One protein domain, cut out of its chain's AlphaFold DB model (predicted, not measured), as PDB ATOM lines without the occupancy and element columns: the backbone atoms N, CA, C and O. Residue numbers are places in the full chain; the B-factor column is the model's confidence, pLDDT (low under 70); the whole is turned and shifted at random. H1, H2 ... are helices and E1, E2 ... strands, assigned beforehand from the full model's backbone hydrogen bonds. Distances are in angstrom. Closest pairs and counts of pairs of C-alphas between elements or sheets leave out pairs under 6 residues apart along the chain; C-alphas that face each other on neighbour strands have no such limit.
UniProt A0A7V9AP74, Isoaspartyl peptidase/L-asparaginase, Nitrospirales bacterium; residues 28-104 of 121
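AT A GLANCE: This is residues 28 to 104 of the 121 residues of the protein "Isoaspartyl peptidase/L-asparaginase" of Nitrospirales bacterium (UniProt A0A7V9AP74). A four-stranded antiparallel sheet has two helices, H2 and H3, packed over one of its faces, making two layers, and its other face has no named helix on it. The short helix H1 sits at one end of the helix layer and only grazes the sheet. The printed part has 77 residues, with named elements in the order E1, E2, H1, H2, H3, E3, E4, and the class is mixed, helices and strands. The sheet's order is E1, E2, E3, E4. The whole is compact and rounded, with a radius of gyration of the C-alphas of 11.2 A and spans of 31 by 24 by 17 A.

HOW THE PARTS SIT: Edge strand E1, residues 28 to 30, forms a hairpin with inner strand E2, residues 34 to 40; N 30 and O 34 are 2.8 A apart, within hydrogen-bond range. H1, residues 42 to 48, only grazes the sheet, with its residues 42 to 45. H2, residues 50 to 59, is on the sheet at a height of 7.8 A, over E2 and along the strands, at 23 degrees to E2 on the local plane; the closest C-alphas of the two are those of Val 36 and Ala 51, 5.7 A apart. H3, residues 64 to 79, is on the same face at a height of 9.4 A. It lies over inner strand E3, residues 83 to 89, and edge strand E4, residues 94 to 98. H2 and H3 form a helical hairpin and touch, closest at the C-alphas of Arg 57 and Ala 67, 5.4 A apart; they run opposite ways at a tilt of 38 degrees, only just steep. H3 touches H1 with residues 75 to 79 alone, about perpendicular at 80 degrees, and the C-alphas of Ser 44 and Val 79 are the closest, 6.2 A apart. E2 and E3 are antiparallel, with N 37 and O 86 at 3.0 A; E3 and E4 form a hairpin, with N 87 and O 95 at 2.9 A. E1 and E4 are apart. In H2 and H3 every O i to N i+4 pair is within hydrogen-bond range, and in H1 2 of 3 are.

IN THESE COORDINATES: E1 begins at C-alpha 28, (-10.958, 39.603, -33.784). E2 is 20.3 A long, H2 14.3 A, H3 22.0 A, E3 19.3 A and E4 13.6 A. H3 begins at C-alpha 64, (-3.243, 49.761, -39.060), and E4 ends at C-alpha 98, (3.060, 39.906, -43.830).

THE WHOLE: The two C-alphas farthest apart are those of Glu 32 and Pro 101, at 32.3 A. The printed part has no cut, and each link between named elements is tight. The mean pLDDT of the printed part is 97.7, and no printed residue is under 70.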
ATOM      1  N   TYR A  28     -10.386  38.725 -34.805       98.81
ATOM      2  CA  TYR A  28     -10.958  39.603 -33.784       98.81
ATOM      3  C   TYR A  28     -11.627  40.820 -34.418       98.81
ATOM      4  O   TYR A  28     -11.156  41.338 -35.430       98.81
ATOM      5  N   ALA A  29     -12.714  41.301 -33.820       98.69
ATOM      6  CA  ALA A  29     -13.347  42.552 -34.210       98.69
ATOM      7  C   ALA A  29     -13.898  43.277 -32.985       98.69
ATOM      8  O   ALA A  29     -14.500  42.661 -32.111       98.69
ATOM      9  N   ASP A  30     -13.711  44.586 -32.976       98.44
ATOM     10  CA  ASP A  30     -14.164  45.513 -31.954       98.44
ATOM     11  C   ASP A  30     -14.656  46.786 -32.648       98.44
ATOM     12  O   ASP A  30     -13.923  47.399 -33.429       98.44
ATOM     13  N   ASN A  31     -15.901  47.183 -32.386       98.25
ATOM     14  CA  ASN A  31     -16.503  48.362 -33.007       98.25
ATOM     15  C   ASN A  31     -15.798  49.664 -32.606       98.25
ATOM     16  O   ASN A  31     -15.878  50.645 -33.345       98.25
ATOM     17  N   GLU A  32     -15.104  49.689 -31.468       98.06
ATOM     18  CA  GLU A  32     -14.398  50.878 -31.002       98.06
ATOM     19  C   GLU A  32     -13.014  51.032 -31.639       98.06
ATOM     20  O   GLU A  32     -12.536  52.161 -31.767       98.06
ATOM     21  N   ALA A  33     -12.411  49.934 -32.110       98.44
ATOM     22  CA  ALA A  33     -11.035  49.917 -32.604       98.44
ATOM     23  C   ALA A  33     -10.905  49.479 -34.073       98.44
ATOM     24  O   ALA A  33     -10.338  50.210 -34.892       98.44
ATOM     25  N   GLY A  34     -11.415  48.300 -34.439       98.56
ATOM     26  CA  GLY A  34     -11.222  47.734 -35.772       98.56
ATOM     27  C   GLY A  34     -11.491  46.233 -35.881       98.56
ATOM     28  O   GLY A  34     -12.128  45.616 -35.037       98.56
ATOM     29  N   ALA A  35     -10.994  45.630 -36.953       98.88
ATOM     30  CA  ALA A  35     -11.151  44.224 -37.288       98.88
ATOM     31  C   ALA A  35      -9.841  43.655 -37.841       98.88
ATOM     32  O   ALA A  35      -9.148  44.322 -38.611       98.88
ATOM     33  N   VAL A  36      -9.518  42.421 -37.453       98.88
ATOM     34  CA  VAL A  36      -8.306  41.705 -37.858       98.88
ATOM     35  C   VAL A  36      -8.649  40.268 -38.245       98.88
ATOM     36  O   VAL A  36      -9.402  39.590 -37.543       98.88
ATOM     37  N   SER A  37      -8.061  39.802 -39.347       98.81
ATOM     38  CA  SER A  37      -8.041  38.397 -39.765       98.81
ATOM     39  C   SER A  37      -6.608  37.993 -40.105       98.81
ATOM     40  O   SER A  37      -5.893  38.743 -40.772       98.81
ATOM     41  N   MET A  38      -6.176  36.837 -39.610       98.56
ATOM     42  CA  MET A  38      -4.791  36.377 -39.675       98.56
ATOM     43  C   MET A  38      -4.632  35.161 -40.586       98.56
ATOM     44  O   MET A  38      -5.559  34.386 -40.812       98.56
ATOM     45  N   THR A  39      -3.405  34.963 -41.057       98.38
ATOM     46  CA  THR A  39      -2.950  33.717 -41.679       98.38
ATOM     47  C   THR A  39      -1.482  33.471 -41.334       98.38
ATOM     48  O   THR A  39      -0.715  34.422 -41.168       98.38
ATOM     49  N   GLY A  40      -1.065  32.211 -41.200       97.31
ATOM     50  CA  GLY A  40       0.323  31.855 -40.901       97.31
ATOM     51  C   GLY A  40       0.478  30.612 -40.033       97.31
ATOM     52  O   GLY A  40      -0.361  29.711 -40.037       97.31
ATOM     53  N   ILE A  41       1.579  30.561 -39.279       97.38
ATOM     54  CA  ILE A  41       1.853  29.479 -38.324       97.38
ATOM     55  C   ILE A  41       0.967  29.670 -37.088       97.38
ATOM     56  O   ILE A  41       1.292  30.464 -36.199       97.38
ATOM     57  N   GLY A  42      -0.132  28.917 -37.024       97.94
ATOM     58  CA  GLY A  42      -1.162  29.072 -35.993       97.94
ATOM     59  C   GLY A  42      -0.637  29.029 -34.559       97.94
ATOM     60  O   GLY A  42      -0.965  29.899 -33.762       97.94
ATOM     61  N   GLU A  43       0.271  28.112 -34.227       97.94
ATOM     62  CA  GLU A  43       0.872  28.013 -32.890       97.94
ATOM     63  C   GLU A  43       1.632  29.289 -32.505       97.94
ATOM     64  O   GLU A  43       1.640  29.691 -31.343       97.94
ATOM     65  N   SER A  44       2.260  29.957 -33.477       97.75
ATOM     66  CA  SER A  44       2.956  31.222 -33.230       97.75
ATOM     67  C   SER A  44       1.960  32.351 -32.970       97.75
ATOM     68  O   SER A  44       2.154  33.134 -32.041       97.75
ATOM     69  N   ILE A  45       0.881  32.404 -33.757       98.62
ATOM     70  CA  ILE A  45      -0.194  33.397 -33.639       98.62
ATOM     71  C   ILE A  45      -0.921  33.255 -32.291       98.62
ATOM     72  O   ILE A  45      -1.137  34.254 -31.602       98.62
ATOM     73  N   ILE A  46      -1.225  32.020 -31.875       98.62
ATOM     74  CA  ILE A  46      -1.866  31.707 -30.587       98.62
ATOM     75  C   ILE A  46      -1.017  32.200 -29.420       98.62
ATOM     76  O   ILE A  46      -1.516  32.892 -28.536       98.62
ATOM     77  N   ARG A  47       0.284  31.882 -29.418       98.06
ATOM     78  CA  ARG A  47       1.185  32.183 -28.293       98.06
ATOM     79  C   ARG A  47       1.265  33.667 -27.944       98.06
ATOM     80  O   ARG A  47       1.644  33.983 -26.818       98.06
ATOM     81  N   LEU A  48       0.967  34.558 -28.890       98.06
ATOM     82  CA  LEU A  48       0.988  36.004 -28.677       98.06
ATOM     83  C   LEU A  48      -0.390  36.675 -28.771       98.06
ATOM     84  O   LEU A  48      -0.435  37.893 -28.647       98.06
ATOM     85  N   ALA A  49      -1.482  35.927 -28.982       98.44
ATOM     86  CA  ALA A  49      -2.821  36.488 -29.213       98.44
ATOM     87  C   ALA A  49      -2.790  37.652 -30.232       98.44
ATOM     88  O   ALA A  49      -3.221  38.774 -29.957       98.44
ATOM     89  N   VAL A  50      -2.184  37.391 -31.399       98.62
ATOM     90  CA  VAL A  50      -1.744  38.441 -32.337       98.62
ATOM     91  C   VAL A  50      -2.878  39.362 -32.781       98.62
ATOM     92  O   VAL A  50      -2.695  40.578 -32.752       98.62
ATOM     93  N   ALA A  51      -4.043  38.825 -33.167       98.81
ATOM     94  CA  ALA A  51      -5.158  39.664 -33.605       98.81
ATOM     95  C   ALA A  51      -5.622  40.620 -32.498       98.81
ATOM     96  O   ALA A  51      -5.862  41.799 -32.765       98.81
ATOM     97  N   LYS A  52      -5.692  40.143 -31.247       98.81
ATOM     98  CA  LYS A  52      -6.047  40.981 -30.100       98.81
ATOM     99  C   LYS A  52      -4.997  42.057 -29.846       98.81
ATOM    100  O   LYS A  52      -5.368  43.209 -29.653       98.81
ATOM    101  N   GLU A  53      -3.708  41.717 -29.905       98.69
ATOM    102  CA  GLU A  53      -2.631  42.693 -29.707       98.69
ATOM    103  C   GLU A  53      -2.655  43.804 -30.772       98.69
ATOM    104  O   GLU A  53      -2.442  44.974 -30.452       98.69
ATOM    105  N   ILE A  54      -2.940  43.469 -32.037       98.81
ATOM    106  CA  ILE A  54      -3.097  44.468 -33.105       98.81
ATOM    107  C   ILE A  54      -4.273  45.400 -32.789       98.81
ATOM    108  O   ILE A  54      -4.122  46.620 -32.870       98.81
ATOM    109  N   ILE A  55      -5.418  44.844 -32.388       98.75
ATOM    110  CA  ILE A  55      -6.614  45.615 -32.024       98.75
ATOM    111  C   ILE A  55      -6.345  46.530 -30.829       98.75
ATOM    112  O   ILE A  55      -6.725  47.696 -30.866       98.75
ATOM    113  N   ASP A  56      -5.624  46.056 -29.812       98.75
ATOM    114  CA  ASP A  56      -5.227  46.890 -28.677       98.75
ATOM    115  C   ASP A  56      -4.371  48.070 -29.121       98.75
ATOM    116  O   ASP A  56      -4.585  49.198 -28.685       98.75
ATOM    117  N   ARG A  57      -3.433  47.860 -30.044       98.56
ATOM    118  CA  ARG A  57      -2.627  48.962 -30.587       98.56
ATOM    119  C   ARG A  57      -3.470  49.960 -31.374       98.56
ATOM    120  O   ARG A  57      -3.212  51.159 -31.263       98.56
ATOM    121  N   LEU A  58      -4.462  49.494 -32.136       98.56
ATOM    122  CA  LEU A  58      -5.426  50.375 -32.802       98.56
ATOM    123  C   LEU A  58      -6.216  51.204 -31.784       98.56
ATOM    124  O   LEU A  58      -6.322  52.417 -31.951       98.56
ATOM    125  N   ALA A  59      -6.700  50.576 -30.709       98.38
ATOM    126  CA  ALA A  59      -7.413  51.257 -29.627       98.38
ATOM    127  C   ALA A  59      -6.550  52.339 -28.950       98.38
ATOM    128  O   ALA A  59      -7.058  53.387 -28.563       98.38
ATOM    129  N   HIS A  60      -5.230  52.137 -28.889       98.19
ATOM    130  CA  HIS A  60      -4.256  53.115 -28.387       98.19
ATOM    131  C   HIS A  60      -3.757  54.112 -29.457       98.19
ATOM    132  O   HIS A  60      -2.750  54.792 -29.257       98.19
ATOM    133  N   GLY A  61      -4.435  54.213 -30.603       97.25
ATOM    134  CA  GLY A  61      -4.194  55.251 -31.610       97.25
ATOM    135  C   GLY A  61      -3.114  54.938 -32.651       97.25
ATOM    136  O   GLY A  61      -2.755  55.815 -33.440       97.25
ATOM    137  N   ALA A  62      -2.584  53.713 -32.707       98.31
ATOM    138  CA  ALA A  62      -1.695  53.325 -33.800       98.31
ATOM    139  C   ALA A  62      -2.460  53.236 -35.136       98.31
ATOM    140  O   ALA A  62      -3.631  52.865 -35.181       98.31
ATOM    141  N   SER A  63      -1.789  53.538 -36.253       98.50
ATOM    142  CA  SER A  63      -2.342  53.228 -37.579       98.50
ATOM    143  C   SER A  63      -2.358  51.710 -37.817       98.50
ATOM    144  O   SER A  63      -1.510  51.016 -37.252       98.50
ATOM    145  N   PRO A  64      -3.235  51.182 -38.694       98.31
ATOM    146  CA  PRO A  64      -3.243  49.761 -39.060       98.31
ATOM    147  C   PRO A  64      -1.871  49.204 -39.448       98.31
ATOM    148  O   PRO A  64      -1.453  48.181 -38.907       98.31
ATOM    149  N   ALA A  65      -1.126  49.910 -40.301       98.00
ATOM    150  CA  ALA A  65       0.217  49.500 -40.712       98.00
ATOM    151  C   ALA A  65       1.221  49.512 -39.543       98.00
ATOM    152  O   ALA A  65       1.994  48.576 -39.369       98.00
ATOM    153  N   LYS A  66       1.198  50.546 -38.690       98.38
ATOM    154  CA  LYS A  66       2.106  50.618 -37.534       98.38
ATOM    155  C   LYS A  66       1.788  49.529 -36.509       98.38
ATOM    156  O   LYS A  66       2.697  48.856 -36.035       98.38
ATOM    157  N   ALA A  67       0.509  49.358 -36.174       98.56
ATOM    158  CA  ALA A  67       0.044  48.338 -35.242       98.56
ATOM    159  C   ALA A  67       0.476  46.943 -35.702       98.56
ATOM    160  O   ALA A  67       1.069  46.197 -34.927       98.56
ATOM    161  N   THR A  68       0.236  46.631 -36.973       98.50
ATOM    162  CA  THR A  68       0.518  45.315 -37.546       98.50
ATOM    163  C   THR A  68       2.017  45.030 -37.603       98.50
ATOM    164  O   THR A  68       2.448  44.015 -37.057       98.50
ATOM    165  N   ASN A  69       2.833  45.949 -38.137       98.06
ATOM    166  CA  ASN A  69       4.292  45.796 -38.170       98.06
ATOM    167  C   ASN A  69       4.887  45.547 -36.779       98.06
ATOM    168  O   ASN A  69       5.647  44.598 -36.598       98.06
ATOM    169  N   MET A  70       4.489  46.328 -35.768       98.19
ATOM    170  CA  MET A  70       4.996  46.156 -34.400       98.19
ATOM    171  C   MET A  70       4.721  44.751 -33.842       98.19
ATOM    172  O   MET A  70       5.566  44.184 -33.142       98.19
ATOM    173  N   VAL A  71       3.545  44.185 -34.133       98.44
ATOM    174  CA  VAL A  71       3.169  42.852 -33.641       98.44
ATOM    175  C   VAL A  71       3.834  41.747 -34.459       98.44
ATOM    176  O   VAL A  71       4.325  40.785 -33.869       98.44
ATOM    177  N   LEU A  72       3.944  41.888 -35.783       98.06
ATOM    178  CA  LEU A  72       4.665  40.923 -36.620       98.06
ATOM    179  C   LEU A  72       6.163  40.880 -36.272       98.06
ATOM    180  O   LEU A  72       6.724  39.800 -36.098       98.06
ATOM    181  N   GLU A  73       6.805  42.025 -36.037       97.69
ATOM    182  CA  GLU A  73       8.184  42.080 -35.533       97.69
ATOM    183  C   GLU A  73       8.325  41.420 -34.154       97.69
ATOM    184  O   GLU A  73       9.324  40.758 -33.852       97.69
ATOM    185  N   ARG A  74       7.330  41.594 -33.273       97.62
ATOM    186  CA  ARG A  74       7.294  40.912 -31.971       97.62
ATOM    187  C   ARG A  74       7.154  39.397 -32.142       97.62
ATOM    188  O   ARG A  74       7.821  38.659 -31.415       97.62
ATOM    189  N   LEU A  75       6.345  38.941 -33.099       97.62
ATOM    190  CA  LEU A  75       6.163  37.529 -33.437       97.62
ATOM    191  C   LEU A  75       7.482  36.885 -33.886       97.62
ATOM    192  O   LEU A  75       7.867  35.844 -33.347       97.62
ATOM    193  N   VAL A  76       8.222  37.535 -34.791       97.00
ATOM    194  CA  VAL A  76       9.558  37.076 -35.217       97.00
ATOM    195  C   VAL A  76      10.494  36.978 -34.017       97.00
ATOM    196  O   VAL A  76      11.078  35.924 -33.766       97.00
ATOM    197  N   ARG A  77      10.606  38.057 -33.234       97.62
ATOM    198  CA  ARG A  77      11.561  38.130 -32.119       97.62
ATOM    199  C   ARG A  77      11.278  37.120 -31.009       97.62
ATOM    200  O   ARG A  77      12.219  36.547 -30.469       97.62
ATOM    201  N   ARG A  78      10.011  36.911 -30.633       96.94
ATOM    202  CA  ARG A  78       9.659  36.080 -29.466       96.94
ATOM    203  C   ARG A  78       9.493  34.604 -29.784       96.94
ATOM    204  O   ARG A  78       9.755  33.776 -28.916       96.94
ATOM    205  N   VAL A  79       8.992  34.275 -30.973       95.81
ATOM    206  CA  VAL A  79       8.578  32.898 -31.289       95.81
ATOM    207  C   VAL A  79       9.074  32.403 -32.643       95.81
ATOM    208  O   VAL A  79       8.737  31.283 -33.010       95.81
ATOM    209  N   ARG A  80       9.891  33.194 -33.362       93.50
ATOM    210  CA  ARG A  80      10.381  32.884 -34.720       93.50
ATOM    211  C   ARG A  80       9.238  32.511 -35.676       93.50
ATOM    212  O   ARG A  80       9.389  31.645 -36.531       93.50
ATOM    213  N   GLY A  81       8.080  33.146 -35.483       92.06
ATOM    214  CA  GLY A  81       6.872  32.870 -36.252       92.06
ATOM    215  C   GLY A  81       6.880  33.545 -37.621       92.06
ATOM    216  O   GLY A  81       7.627  34.493 -37.859       92.06
ATOM    217  N   SER A  82       5.998  33.078 -38.502       95.00
ATOM    218  CA  SER A  82       5.715  33.692 -39.798       95.00
ATOM    219  C   SER A  82       4.202  33.794 -39.977       95.00
ATOM    220  O   SER A  82       3.482  32.820 -39.738       95.00
ATOM    221  N   ALA A  83       3.721  34.988 -40.315       97.69
ATOM    222  CA  ALA A  83       2.302  35.299 -40.421       97.69
ATOM    223  C   ALA A  83       2.060  36.541 -41.290       97.69
ATOM    224  O   ALA A  83       2.988  37.291 -41.608       97.69
ATOM    225  N   GLY A  84       0.797  36.771 -41.616       98.12
ATOM    226  CA  GLY A  84       0.296  38.025 -42.146       98.12
ATOM    227  C   GLY A  84      -1.100  38.336 -41.626       98.12
ATOM    228  O   GLY A  84      -1.768  37.480 -41.040       98.12
ATOM    229  N   ALA A  85      -1.507  39.586 -41.803       98.44
ATOM    230  CA  ALA A  85      -2.741  40.127 -41.265       98.44
ATOM    231  C   ALA A  85      -3.453  41.007 -42.293       98.44
ATOM    232  O   ALA A  85      -2.825  41.798 -43.002       98.44
ATOM    233  N   LEU A  86      -4.779  40.893 -42.307       98.62
ATOM    234  CA  LEU A  86      -5.697  41.864 -42.888       98.62
ATOM    235  C   LEU A  86      -6.279  42.682 -41.739       98.62
ATOM    236  O   LEU A  86      -6.862  42.109 -40.818       98.62
ATOM    237  N   VAL A  87      -6.119  44.001 -41.788       98.69
ATOM    238  CA  VAL A  87      -6.515  44.902 -40.701       98.69
ATOM    239  C   VAL A  87      -7.336  46.053 -41.249       98.69
ATOM    240  O   VAL A  87      -6.939  46.688 -42.222       98.69
ATOM    241  N   VAL A  88      -8.458  46.349 -40.597       98.25
ATOM    242  CA  VAL A  88      -9.297  47.521 -40.876       98.25
ATOM    243  C   VAL A  88      -9.571  48.242 -39.562       98.25
ATOM    244  O   VAL A  88     -10.062  47.624 -38.623       98.25
ATOM    245  N   SER A  89      -9.263  49.533 -39.462       98.19
ATOM    246  CA  SER A  89      -9.622  50.350 -38.296       98.19
ATOM    247  C   SER A  89     -11.038  50.917 -38.409       98.19
ATOM    248  O   SER A  89     -11.613  50.989 -39.495       98.19
ATOM    249  N   ARG A  90     -11.606  51.359 -37.279       97.06
ATOM    250  CA  ARG A  90     -12.957  51.949 -37.197       97.06
ATOM    251  C   ARG A  90     -13.187  53.116 -38.165       97.06
ATOM    252  O   ARG A  90     -14.298  53.313 -38.638       97.06
ATOM    253  N   ASP A  91     -12.145  53.884 -38.461       95.69
ATOM    254  CA  ASP A  91     -12.178  55.018 -39.395       95.69
ATOM    255  C   ASP A  91     -12.039  54.615 -40.878       95.69
ATOM    256  O   ASP A  91     -11.937  55.478 -41.747       95.69
ATOM    257  N   GLY A  92     -12.029  53.314 -41.184       94.94
ATOM    258  CA  GLY A  92     -11.998  52.791 -42.548       94.94
ATOM    259  C   GLY A  92     -10.605  52.680 -43.170       94.94
ATOM    260  O   GLY A  92     -10.499  52.270 -44.327       94.94
ATOM    261  N   ARG A  93      -9.524  53.002 -42.442       96.31
ATOM    262  CA  ARG A  93      -8.160  52.727 -42.929       96.31
ATOM    263  C   ARG A  93      -7.888  51.225 -42.908       96.31
ATOM    264  O   ARG A  93      -8.298  50.525 -41.986       96.31
ATOM    265  N   LEU A  94      -7.152  50.742 -43.906       95.94
ATOM    266  CA  LEU A  94      -6.804  49.330 -44.052       95.94
ATOM    267  C   LEU A  94      -5.288  49.124 -44.093       95.94
ATOM    268  O   LEU A  94      -4.545  50.004 -44.527       95.94
ATOM    269  N   ALA A  95      -4.837  47.949 -43.668       97.25
ATOM    270  CA  ALA A  95      -3.486  47.461 -43.907       97.25
ATOM    271  C   ALA A  95      -3.510  45.964 -44.221       97.25
ATOM    272  O   ALA A  95      -4.242  45.194 -43.600       97.25
ATOM    273  N   ILE A  96      -2.671  45.569 -45.174       97.88
ATOM    274  CA  ILE A  96      -2.342  44.180 -45.479       97.88
ATOM    275  C   ILE A  96      -0.834  44.071 -45.303       97.88
ATOM    276  O   ILE A  96      -0.095  44.739 -46.019       97.88
ATOM    277  N   GLN A  97      -0.371  43.289 -44.330       97.62
ATOM    278  CA  GLN A  97       1.060  43.135 -44.052       97.62
ATOM    279  C   GLN A  97       1.391  41.695 -43.704       97.62
ATOM    280  O   GLN A  97       0.585  40.989 -43.097       97.62
ATOM    281  N   HIS A  98       2.586  41.256 -44.087       97.62
ATOM    282  CA  HIS A  98       3.060  39.906 -43.830       97.62
ATOM    283  C   HIS A  98       4.584  39.863 -43.722       97.62
ATOM    284  O   HIS A  98       5.294  40.663 -44.320       97.62
ATOM    285  N   ILE A  99       5.074  38.883 -42.970       96.06
ATOM    286  CA  ILE A  99       6.500  38.531 -42.832       96.06
ATOM    287  C   ILE A  99       6.799  37.167 -43.481       96.06
ATOM    288  O   ILE A  99       7.792  36.506 -43.179       96.06
ATOM    289  N   THR A 100       5.895  36.709 -44.345       94.69
ATOM    290  CA  THR A 100       6.084  35.566 -45.246       94.69
ATOM    291  C   THR A 100       6.690  36.049 -46.570       94.69
ATOM    292  O   THR A 100       6.511  37.216 -46.923       94.69
ATOM    293  N   PRO A 101       7.337  35.180 -47.372       94.19
ATOM    294  CA  PRO A 101       7.818  35.567 -48.701       94.19
ATOM    295  C   PRO A 101       6.713  36.109 -49.618       94.19
ATOM    296  O   PRO A 101       6.968  36.986 -50.442       94.19
ATOM    297  N   ARG A 102       5.497  35.560 -49.486       95.88
ATOM    298  CA  ARG A 102       4.288  35.944 -50.223       95.88
ATOM    299  C   ARG A 102       3.046  35.709 -49.368       95.88
ATOM    300  O   ARG A 102       3.030  34.791 -48.542       95.88
ATOM    301  N   MET A 103       1.999  36.490 -49.603       97.38
ATOM    302  CA  MET A 103       0.659  36.262 -49.059       97.38
ATOM    303  C   MET A 103      -0.368  36.764 -50.068       97.38
ATOM    304  O   MET A 103      -0.515  37.968 -50.231       97.38
ATOM    305  N   ALA A 104      -1.077  35.860 -50.746       97.31
ATOM    306  CA  ALA A 104      -2.141  36.259 -51.662       97.31
ATOM    307  C   ALA A 104      -3.265  36.947 -50.877       97.31
ATOM    308  O   ALA A 104      -3.889  36.336 -50.008       97.31
TER     309      ALA A 104